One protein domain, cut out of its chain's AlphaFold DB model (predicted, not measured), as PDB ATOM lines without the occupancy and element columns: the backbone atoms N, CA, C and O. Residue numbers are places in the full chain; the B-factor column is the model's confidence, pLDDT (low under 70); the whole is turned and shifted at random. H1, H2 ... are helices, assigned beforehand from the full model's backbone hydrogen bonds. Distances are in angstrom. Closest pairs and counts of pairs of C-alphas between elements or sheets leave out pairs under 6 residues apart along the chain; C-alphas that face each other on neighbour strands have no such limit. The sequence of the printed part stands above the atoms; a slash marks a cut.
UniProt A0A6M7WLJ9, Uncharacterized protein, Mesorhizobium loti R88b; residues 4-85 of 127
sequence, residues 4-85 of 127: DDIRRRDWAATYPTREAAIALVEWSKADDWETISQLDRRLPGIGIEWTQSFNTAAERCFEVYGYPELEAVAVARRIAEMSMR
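Overview. This is residues 4 to 85 of the 127 residues of an uncharacterized protein of Mesorhizobium loti R88b (UniProt A0A6M7WLJ9). Two helical hairpins, H2 with H3 and H4 with H5, pack together with H4 in the middle, and residues 4 to 10 of H1 stick out. The 82 printed residues have five named helices, H1 to H5 in order: all helix. The whole is compact, radius of gyration of the C-alphas 12.7 A, spanning 44 by 23 by 18 A.

Arrangement. Begin at the hub, H4, residues 54 to 65. H2, residues 18 to 29, touches it at a steep tilt of 52 degrees, the C-alphas of Ala 21 and Cys 61 closest at 5.5 A. H3, residues 36 to 46, makes a hairpin with H2. H5, residues 72 to 83, makes one with H4. H1, residues 4 to 13, is apart from these. Every O i to N i+4 pair is within hydrogen-bond range, save in H3: 4 of 7.

Along the chain. Find C-alpha 4 at (99.435, 136.819, 113.224), where H1 begins, and C-alpha 83 at (61.611, 136.342, 118.831), where H5 ends.

Size, cuts and confidence. The printed part has no cut; residues 8 to 9 have pLDDT under 70.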
ATOM      1  N   ASP A   4     100.193 135.690 113.775       74.94
ATOM      2  CA  ASP A   4      99.435 136.819 113.224       74.94
ATOM      3  C   ASP A   4      99.340 136.766 111.690       74.94
ATOM      4  O   ASP A   4      98.276 137.047 111.147       74.94
ATOM      5  N   ASP A   5     100.388 136.308 110.989       72.62
ATOM      6  CA  ASP A   5     100.343 136.061 109.537       72.62
ATOM      7  C   ASP A   5      99.327 134.979 109.159       72.62
ATOM      8  O   ASP A   5      98.578 135.144 108.197       72.62
ATOM      9  N   ILE A   6      99.296 133.868 109.905       71.25
ATOM     10  CA  ILE A   6      98.331 132.779 109.682       71.25
ATOM     11  C   ILE A   6      96.917 133.301 109.928       71.25
ATOM     12  O   ILE A   6      96.045 133.129 109.079       71.25
ATOM     13  N   ARG A   7      96.722 134.010 111.047       70.19
ATOM     14  CA  ARG A   7      95.439 134.609 111.404       70.19
ATOM     15  C   ARG A   7      94.977 135.589 110.335       70.19
ATOM     16  O   ARG A   7      93.844 135.477 109.909       70.19
ATOM     17  N   ARG A   8      95.828 136.503 109.851       69.88
ATOM     18  CA  ARG A   8      95.475 137.453 108.779       69.88
ATOM     19  C   ARG A   8      95.141 136.770 107.459       69.88
ATOM     20  O   ARG A   8      94.262 137.252 106.754       69.88
ATOM     21  N   ARG A   9      95.827 135.682 107.106       68.38
ATOM     22  CA  ARG A   9      95.541 134.927 105.877       68.38
ATOM     23  C   ARG A   9      94.190 134.225 105.935       68.38
ATOM     24  O   ARG A   9      93.426 134.317 104.980       68.38
ATOM     25  N   ASP A  10      93.905 133.570 107.053       70.50
ATOM     26  CA  ASP A  10      92.607 132.947 107.322       70.50
ATOM     27  C   ASP A  10      91.490 134.007 107.385       70.50
ATOM     28  O   ASP A  10      90.418 133.861 106.800       70.50
ATOM     29  N   TRP A  11      91.803 135.167 107.967       70.12
ATOM     30  CA  TRP A  11      90.920 136.330 107.991       70.12
ATOM     31  C   TRP A  11      90.617 136.859 106.589       70.12
ATOM     32  O   TRP A  11      89.464 137.126 106.283       70.12
ATOM     33  N   ALA A  12      91.623 136.972 105.717       71.69
ATOM     34  CA  ALA A  12      91.456 137.425 104.335       71.69
ATOM     35  C   ALA A  12      90.535 136.499 103.523       71.69
ATOM     36  O   ALA A  12      89.745 136.979 102.713       71.69
ATOM     37  N   ALA A  13      90.594 135.187 103.769       75.44
ATOM     38  CA  ALA A  13      89.733 134.206 103.110       75.44
ATOM     39  C   ALA A  13      88.253 134.318 103.523       75.44
ATOM     40  O   ALA A  13      87.381 133.828 102.811       75.44
ATOM     41  N   THR A  14      87.968 134.982 104.646       81.94
ATOM     42  CA  THR A  14      86.612 135.191 105.173       81.94
ATOM     43  C   THR A  14      86.105 136.619 104.969       81.94
ATOM     44  O   THR A  14      85.080 136.975 105.544       81.94
ATOM     45  N   TYR A  15      86.778 137.443 104.149       81.69
ATOM     46  CA  TYR A  15      86.313 138.802 103.852       81.69
ATOM     47  C   TYR A  15      84.979 138.764 103.096       81.69
ATOM     48  O   TYR A  15      84.944 138.345 101.936       81.69
ATOM     49  N   PRO A  16      83.879 139.231 103.710       84.81
ATOM     50  CA  PRO A  16      82.624 139.366 102.998       84.81
ATOM     51  C   PRO A  16      82.734 140.518 101.995       84.81
ATOM     52  O   PRO A  16      83.382 141.541 102.252       84.81
ATOM     53  N   THR A  17      82.082 140.380 100.842       90.50
ATOM     54  CA  THR A  17      81.982 141.487  99.886       90.50
ATOM     55  C   THR A  17      81.158 142.625 100.489       90.50
ATOM     56  O   THR A  17      80.330 142.425 101.383       90.50
ATOM     57  N   ARG A  18      81.363 143.851  99.997       90.25
ATOM     58  CA  ARG A  18      80.588 145.011 100.461       90.25
ATOM     59  C   ARG A  18      79.092 144.822 100.201       90.25
ATOM     60  O   ARG A  18      78.273 145.239 101.012       90.25
ATOM     61  N   GLU A  19      78.756 144.184  99.084       93.31
ATOM     62  CA  GLU A  19      77.384 143.846  98.700       93.31
ATOM     63  C   GLU A  19      76.759 142.849  99.679       93.31
ATOM     64  O   GLU A  19      75.629 143.061 100.112       93.31
ATOM     65  N   ALA A  20      77.511 141.829 100.108       92.19
ATOM     66  CA  ALA A  20      77.055 140.889 101.128       92.19
ATOM     67  C   ALA A  20      76.777 141.596 102.460       92.19
ATOM     68  O   ALA A  20      75.729 141.385 103.066       92.19
ATOM     69  N   ALA A  21      77.671 142.494 102.887       92.12
ATOM     70  CA  ALA A  21      77.483 143.267 104.112       92.12
ATOM     71  C   ALA A  21      76.229 144.160 104.053       92.12
ATOM     72  O   ALA A  21      75.473 144.222 105.019       92.12
ATOM     73  N   ILE A  22      75.967 144.806 102.911       94.12
ATOM     74  CA  ILE A  22      74.741 145.593 102.708       94.12
ATOM     75  C   ILE A  22      73.510 144.684 102.749       94.12
ATOM     76  O   ILE A  22      72.542 145.004 103.430       94.12
ATOM     77  N   ALA A  23      73.549 143.529 102.083       94.12
ATOM     78  CA  ALA A  23      72.439 142.585 102.103       94.12
ATOM     79  C   ALA A  23      72.129 142.073 103.522       94.12
ATOM     80  O   ALA A  23      70.964 141.977 103.894       94.12
ATOM     81  N   LEU A  24      73.154 141.821 104.344       92.19
ATOM     82  CA  LEU A  24      73.005 141.477 105.763       92.19
ATOM     83  C   LEU A  24      72.292 142.576 106.563       92.19
ATOM     84  O   LEU A  24      71.412 142.268 107.369       92.19
ATOM     85  N   VAL A  25      72.645 143.847 106.335       92.94
ATOM     86  CA  VAL A  25      71.967 144.992 106.969       92.94
ATOM     87  C   VAL A  25      70.498 145.026 106.566       92.94
ATOM     88  O   VAL A  25      69.624 145.148 107.427       92.94
ATOM     89  N   GLU A  26      70.219 144.877 105.273       93.31
ATOM     90  CA  GLU A  26      68.855 144.889 104.750       93.31
ATOM     91  C   GLU A  26      68.033 143.724 105.304       93.31
ATOM     92  O   GLU A  26      66.899 143.928 105.721       93.31
ATOM     93  N   TRP A  27      68.599 142.521 105.411       92.00
ATOM     94  CA  TRP A  27      67.904 141.369 105.993       92.00
ATOM     95  C   TRP A  27      67.662 141.518 107.493       92.00
ATOM     96  O   TRP A  27      66.590 141.161 107.969       92.00
ATOM     97  N   SER A  28      68.617 142.076 108.242       87.88
ATOM     98  CA  SER A  28      68.437 142.374 109.672       87.88
ATOM     99  C   SER A  28      67.262 143.337 109.895       87.88
ATOM    100  O   SER A  28      66.435 143.151 110.797       87.88
ATOM    101  N   LYS A  29      67.149 144.352 109.029       88.62
ATOM    102  CA  LYS A  29      66.070 145.348 109.053       88.62
ATOM    103  C   LYS A  29      64.756 144.829 108.495       88.62
ATOM    104  O   LYS A  29      63.706 145.312 108.905       88.62
ATOM    105  N   ALA A  30      64.793 143.879 107.574       85.56
ATOM    106  CA  ALA A  30      63.586 143.332 107.000       85.56
ATOM    107  C   ALA A  30      62.823 142.539 108.075       85.56
ATOM    108  O   ALA A  30      63.366 141.668 108.744       85.56
ATOM    109  N   ASP A  31      61.557 142.882 108.296       80.00
ATOM    110  CA  ASP A  31      60.665 142.226 109.264       80.00
ATOM    111  C   ASP A  31      60.097 140.886 108.724       80.00
ATOM    112  O   ASP A  31      59.075 140.403 109.211       80.00
ATOM    113  N   ASP A  32      60.709 140.295 107.689       84.69
ATOM    114  CA  ASP A  32      60.166 139.141 106.952       84.69
ATOM    115  C   ASP A  32      60.634 137.765 107.455       84.69
ATOM    116  O   ASP A  32      60.177 136.741 106.948       84.69
ATOM    117  N   TRP A  33      61.517 137.715 108.453       87.31
ATOM    118  CA  TRP A  33      62.022 136.468 109.028       87.31
ATOM    119  C   TRP A  33      61.454 136.226 110.427       87.31
ATOM    120  O   TRP A  33      61.424 137.114 111.267       87.31
ATOM    121  N   GLU A  34      61.021 134.996 110.706       83.94
ATOM    122  CA  GLU A  34      60.474 134.632 112.028       83.94
ATOM    123  C   GLU A  34      61.557 134.052 112.958       83.94
ATOM    124  O   GLU A  34      61.430 134.097 114.178       83.94
ATOM    125  N   THR A  35      62.636 133.495 112.396       86.25
ATOM    126  CA  THR A  35      63.733 132.881 113.159       86.25
ATOM    127  C   THR A  35      65.091 133.153 112.520       86.25
ATOM    128  O   THR A  35      65.206 133.257 111.299       86.25
ATOM    129  N   ILE A  36      66.143 133.185 113.346       88.56
ATOM    130  CA  ILE A  36      67.542 133.359 112.906       88.56
ATOM    131  C   ILE A  36      67.932 132.288 111.879       88.56
ATOM    132  O   ILE A  36      68.599 132.586 110.897       88.56
ATOM    133  N   SER A  37      67.423 131.061 112.030       89.50
ATOM    134  CA  SER A  37      67.690 129.963 111.094       89.50
ATOM    135  C   SER A  37      67.219 130.232 109.662       89.50
ATOM    136  O   SER A  37      67.703 129.590 108.731       89.50
ATOM    137  N   GLN A  38      66.274 131.156 109.453       90.88
ATOM    138  CA  GLN A  38      65.916 131.606 108.106       90.88
ATOM    139  C   GLN A  38      67.006 132.496 107.509       90.88
ATOM    140  O   GLN A  38      67.306 132.361 106.326       90.88
ATOM    141  N   LEU A  39      67.622 133.356 108.324       90.38
ATOM    142  CA  LEU A  39      68.752 134.191 107.921       90.38
ATOM    143  C   LEU A  39      69.994 133.339 107.638       90.38
ATOM    144  O   LEU A  39      70.624 133.519 106.598       90.38
ATOM    145  N   ASP A  40      70.278 132.354 108.494       92.19
ATOM    146  CA  ASP A  40      71.387 131.403 108.327       92.19
ATOM    147  C   ASP A  40      71.346 130.711 106.953       92.19
ATOM    148  O   ASP A  40      72.351 130.613 106.251       92.19
ATOM    149  N   ARG A  41      70.152 130.289 106.511       91.69
ATOM    150  CA  ARG A  41      69.954 129.636 105.204       91.69
ATOM    151  C   ARG A  41      70.129 130.569 104.009       91.69
ATOM    152  O   ARG A  41      70.345 130.078 102.904       91.69
ATOM    153  N   ARG A  42      69.989 131.883 104.198       91.00
ATOM    154  CA  ARG A  42      70.116 132.867 103.115       91.00
ATOM    155  C   ARG A  42      71.573 133.258 102.853       91.00
ATOM    156  O   ARG A  42      71.861 133.689 101.742       91.00
ATOM    157  N   LEU A  43      72.493 133.053 103.804       92.12
ATOM    158  CA  LEU A  43      73.911 133.451 103.699       92.12
ATOM    159  C   LEU A  43      74.618 133.019 102.395       92.12
ATOM    160  O   LEU A  43      75.258 133.876 101.776       92.12
ATOM    161  N   PRO A  44      74.459 131.777 101.890       91.62
ATOM    162  CA  PRO A  44      75.090 131.382 100.629       91.62
ATOM    163  C   PRO A  44      74.596 132.210  99.433       91.62
ATOM    164  O   PRO A  44      75.343 132.457  98.492       91.62
ATOM    165  N   GLY A  45      73.354 132.706  99.487       89.12
ATOM    166  CA  GLY A  45      72.746 133.528  98.438       89.12
ATOM    167  C   GLY A  45      73.371 134.916  98.270       89.12
ATOM    168  O   GLY A  45      73.117 135.567  97.261       89.12
ATOM    169  N   ILE A  46      74.193 135.362  99.225       90.31
ATOM    170  CA  ILE A  46      74.949 136.627  99.160       90.31
ATOM    171  C   ILE A  46      76.465 136.397  99.112       90.31
ATOM    172  O   ILE A  46      77.237 137.317  99.364       90.31
ATOM    173  N   GLY A  47      76.905 135.176  98.793       87.31
ATOM    174  CA  GLY A  47      78.326 134.838  98.665       87.31
ATOM    175  C   GLY A  47      79.045 134.606  99.997       87.31
ATOM    176  O   GLY A  47      80.272 134.676 100.050       87.31
ATOM    177  N   ILE A  48      78.307 134.337 101.080       90.44
ATOM    178  CA  ILE A  48      78.874 133.940 102.373       90.44
ATOM    179  C   ILE A  48      78.710 132.428 102.529       90.44
ATOM    180  O   ILE A  48      77.671 131.940 102.963       90.44
ATOM    181  N   GLU A  49      79.753 131.690 102.154       90.62
ATOM    182  CA  GLU A  49      79.780 130.217 102.205       90.62
ATOM    183  C   GLU A  49      80.715 129.672 103.298       90.62
ATOM    184  O   GLU A  49      80.648 128.502 103.667       90.62
ATOM    185  N   TRP A  50      81.580 130.527 103.848       89.06
ATOM    186  CA  TRP A  50      82.566 130.168 104.872       89.06
ATOM    187  C   TRP A  50      81.964 130.038 106.282       89.06
ATOM    188  O   TRP A  50      82.623 129.536 107.191       89.06
ATOM    189  N   THR A  51      80.718 130.476 106.480       90.00
ATOM    190  CA  THR A  51      79.963 130.299 107.724       90.00
ATOM    191  C   THR A  51      78.503 129.981 107.433       90.00
ATOM    192  O   THR A  51      77.951 130.391 106.416       90.00
ATOM    193  N   GLN A  52      77.874 129.265 108.364       91.00
ATOM    194  CA  GLN A  52      76.439 128.973 108.366       91.00
ATOM    195  C   GLN A  52      75.685 129.792 109.420       91.00
ATOM    196  O   GLN A  52      74.498 129.569 109.627       91.00
ATOM    197  N   SER A  53      76.368 130.695 110.126       92.06
ATOM    198  CA  SER A  53      75.796 131.458 111.233       92.06
ATOM    199  C   SER A  53      75.734 132.940 110.898       92.06
ATOM    200  O   SER A  53      76.762 133.582 110.670       92.06
ATOM    201  N   PHE A  54      74.525 133.496 110.932       91.44
ATOM    202  CA  PHE A  54      74.255 134.899 110.645       91.44
ATOM    203  C   PHE A  54      75.007 135.823 111.602       91.44
ATOM    204  O   PHE A  54      75.600 136.798 111.157       91.44
ATOM    205  N   ASN A  55      75.057 135.483 112.895       92.00
ATOM    206  CA  ASN A  55      75.809 136.257 113.888       92.00
ATOM    207  C   ASN A  55      77.293 136.360 113.515       92.00
ATOM    208  O   ASN A  55      77.823 137.460 113.422       92.00
ATOM    209  N   THR A  56      77.930 135.235 113.185       91.75
ATOM    210  CA  THR A  56      79.342 135.217 112.779       91.75
ATOM    211  C   THR A  56      79.576 136.003 111.486       91.75
ATOM    212  O   THR A  56      80.583 136.696 111.355       91.75
ATOM    213  N   ALA A  57      78.647 135.932 110.528       92.19
ATOM    214  CA  ALA A  57      78.703 136.733 109.307       92.19
ATOM    215  C   ALA A  57      78.563 138.240 109.591       92.19
ATOM    216  O   ALA A  57      79.307 139.042 109.024       92.19
ATOM    217  N   ALA A  58      77.647 138.625 110.485       92.56
ATOM    218  CA  ALA A  58      77.416 140.008 110.888       92.56
ATOM    219  C   ALA A  58      78.620 140.588 111.640       92.56
ATOM    220  O   ALA A  58      79.095 141.659 111.270       92.56
ATOM    221  N   GLU A  59      79.181 139.847 112.600       92.44
ATOM    222  CA  GLU A  59      80.404 140.228 113.315       92.44
ATOM    223  C   GLU A  59      81.552 140.487 112.334       92.44
ATOM    224  O   GLU A  59      82.168 141.552 112.375       92.44
ATOM    225  N   ARG A  60      81.778 139.581 111.372       91.06
ATOM    226  CA  ARG A  60      82.805 139.789 110.340       91.06
ATOM    227  C   ARG A  60      82.543 141.017 109.480       91.06
ATOM    228  O   ARG A  60      83.474 141.759 109.178       91.06
ATOM    229  N   CYS A  61      81.299 141.259 109.086       90.75
ATOM    230  CA  CYS A  61      80.955 142.448 108.312       90.75
ATOM    231  C   CYS A  61      81.136 143.742 109.120       90.75
ATOM    232  O   CYS A  61      81.559 144.749 108.550       90.75
ATOM    233  N   PHE A  62      80.856 143.727 110.425       91.62
ATOM    234  CA  PHE A  62      81.113 144.855 111.318       91.62
ATOM    235  C   PHE A  62      82.613 145.119 111.476       91.62
ATOM    236  O   PHE A  62      83.045 146.254 111.318       91.62
ATOM    237  N   GLU A  63      83.428 144.087 111.702       89.94
ATOM    238  CA  GLU A  63      84.884 144.239 111.820       89.94
ATOM    239  C   GLU A  63      85.528 144.804 110.543       89.94
ATOM    240  O   GLU A  63      86.505 145.548 110.620       89.94
ATOM    241  N   VAL A  64      84.988 144.462 109.367       90.38
ATOM    242  CA  VAL A  64      85.527 144.899 108.070       90.38
ATOM    243  C   VAL A  64      84.999 146.274 107.643       90.38
ATOM    244  O   VAL A  64      85.771 147.093 107.145       90.38
ATOM    245  N   TYR A  65      83.698 146.535 107.805       91.00
ATOM    246  CA  TYR A  65      83.037 147.725 107.247       91.00
ATOM    247  C   TYR A  65      82.469 148.693 108.294       91.00
ATOM    248  O   TYR A  65      82.143 149.825 107.943       91.00
ATOM    249  N   GLY A  66      82.342 148.283 109.557       90.75
ATOM    250  CA  GLY A  66      81.894 149.143 110.655       90.75
ATOM    251  C   GLY A  66      80.409 149.514 110.636       90.75
ATOM    252  O   GLY A  66      80.047 150.544 111.199       90.75
ATOM    253  N   TYR A  67      79.542 148.729 109.985       92.06
ATOM    254  CA  TYR A  67      78.100 149.008 109.959       92.06
ATOM    255  C   TYR A  67      77.462 148.763 111.337       92.06
ATOM    256  O   TYR A  67      77.405 147.605 111.758       92.06
ATOM    257  N   PRO A  68      76.944 149.791 112.036       90.62
ATOM    258  CA  PRO A  68      76.445 149.642 113.405       90.62
ATOM    259  C   PRO A  68      75.234 148.704 113.503       90.62
ATOM    260  O   PRO A  68      75.024 148.070 114.529       90.62
ATOM    261  N   GLU A  69      74.461 148.538 112.429       91.44
ATOM    262  CA  GLU A  69      73.363 147.562 112.384       91.44
ATOM    263  C   GLU A  69      73.824 146.097 112.445       91.44
ATOM    264  O   GLU A  69      73.017 145.216 112.737       91.44
ATOM    265  N   LEU A  70      75.106 145.840 112.168       91.94
ATOM    266  CA  LEU A  70      75.739 144.524 112.269       91.94
ATOM    267  C   LEU A  70      76.563 144.366 113.551       91.94
ATOM    268  O   LEU A  70      77.181 143.324 113.759       91.94
ATOM    269  N   GLU A  71      76.567 145.378 114.421       93.56
ATOM    270  CA  GLU A  71      77.175 145.270 115.741       93.56
ATOM    271  C   GLU A  71      76.468 144.172 116.547       93.56
ATOM    272  O   GLU A  71      75.237 144.086 116.556       93.56
ATOM    273  N   ALA A  72      77.233 143.351 117.272       89.00
ATOM    274  CA  ALA A  72      76.707 142.206 118.018       89.00
ATOM    275  C   ALA A  72      75.531 142.576 118.944       89.00
ATOM    276  O   ALA A  72      74.556 141.830 119.042       89.00
ATOM    277  N   VAL A  73      75.582 143.751 119.584       92.31
ATOM    278  CA  VAL A  73      74.508 144.243 120.462       92.31
ATOM    279  C   VAL A  73      73.256 144.617 119.667       92.31
ATOM    280  O   VAL A  73      72.144 144.277 120.079       92.31
ATOM    281  N   ALA A  74      73.416 145.287 118.523       92.19
ATOM    282  CA  ALA A  74      72.307 145.668 117.654       92.19
ATOM    283  C   ALA A  74      71.612 144.431 117.065       92.19
ATOM    284  O   ALA A  74      70.385 144.325 117.116       92.19
ATOM    285  N   VAL A  75      72.398 143.458 116.598       90.31
ATOM    286  CA  VAL A  75      71.905 142.180 116.070       90.31
ATOM    287  C   VAL A  75      71.180 141.382 117.155       90.31
ATOM    288  O   VAL A  75      70.042 140.960 116.947       90.31
ATOM    289  N   ALA A  76      71.776 141.224 118.341       90.50
ATOM    290  CA  ALA A  76      71.155 140.500 119.449       90.50
ATOM    291  C   ALA A  76      69.830 141.138 119.888       90.50
ATOM    292  O   ALA A  76      68.843 140.433 120.111       90.50
ATOM    293  N   ARG A  77      69.784 142.474 119.964       91.62
ATOM    294  CA  ARG A  77      68.557 143.212 120.268       91.62
ATOM    295  C   ARG A  77      67.477 142.943 119.222       91.62
ATOM    296  O   ARG A  77      66.364 142.588 119.599       91.62
ATOM    297  N   ARG A  78      67.811 143.043 117.935       89.88
ATOM    298  CA  ARG A  78      66.864 142.815 116.836       89.88
ATOM    299  C   ARG A  78      66.307 141.391 116.846       89.88
ATOM    300  O   ARG A  78      65.108 141.183 116.686       89.88
ATOM    301  N   ILE A  79      67.169 140.410 117.088       89.44
ATOM    302  CA  ILE A  79      66.798 139.000 117.237       89.44
ATOM    303  C   ILE A  79      65.852 138.787 118.420       89.44
ATOM    304  O   ILE A  79      64.859 138.066 118.284       89.44
ATOM    305  N   ALA A  80      66.128 139.415 119.564       89.38
ATOM    306  CA  ALA A  80      65.248 139.354 120.723       89.38
ATOM    307  C   ALA A  80      63.884 139.998 120.428       89.38
ATOM    308  O   ALA A  80      62.856 139.393 120.720       89.38
ATOM    309  N   GLU A  81      63.865 141.171 119.786       89.62
ATOM    310  CA  GLU A  81      62.639 141.866 119.372       89.62
ATOM    311  C   GLU A  81      61.776 140.988 118.451       89.62
ATOM    312  O   GLU A  81      60.575 140.843 118.686       89.62
ATOM    313  N   MET A  82      62.381 140.337 117.452       86.44
ATOM    314  CA  MET A  82      61.661 139.445 116.533       86.44
ATOM    315  C   MET A  82      61.174 138.163 117.220       86.44
ATOM    316  O   MET A  82      60.047 137.734 116.983       86.44
ATOM    317  N   SER A  83      61.972 137.581 118.119       82.44
ATOM    318  CA  SER A  83      61.611 136.342 118.831       82.44
ATOM    319  C   SER A  83      60.523 136.549 119.892       82.44
ATOM    320  O   SER A  83      59.781 135.623 120.210       82.44
ATOM    321  N   MET A  84      60.426 137.756 120.460       84.94
ATOM    322  CA  MET A  84      59.393 138.128 121.436       84.94
ATOM    323  C   MET A  84      58.100 138.621 120.779       84.94
ATOM    324  O   MET A  84      57.120 138.886 121.481       84.94
ATOM    325  N   ARG A  85      58.069 138.757 119.448       79.31
ATOM    326  CA  ARG A  85      56.867 139.177 118.733       79.31
ATOM    327  C   ARG A  85      55.774 138.125 118.954       79.31
ATOM    328  O   ARG A  85      55.997 136.950 118.666       79.31
TER     329      ARG A  85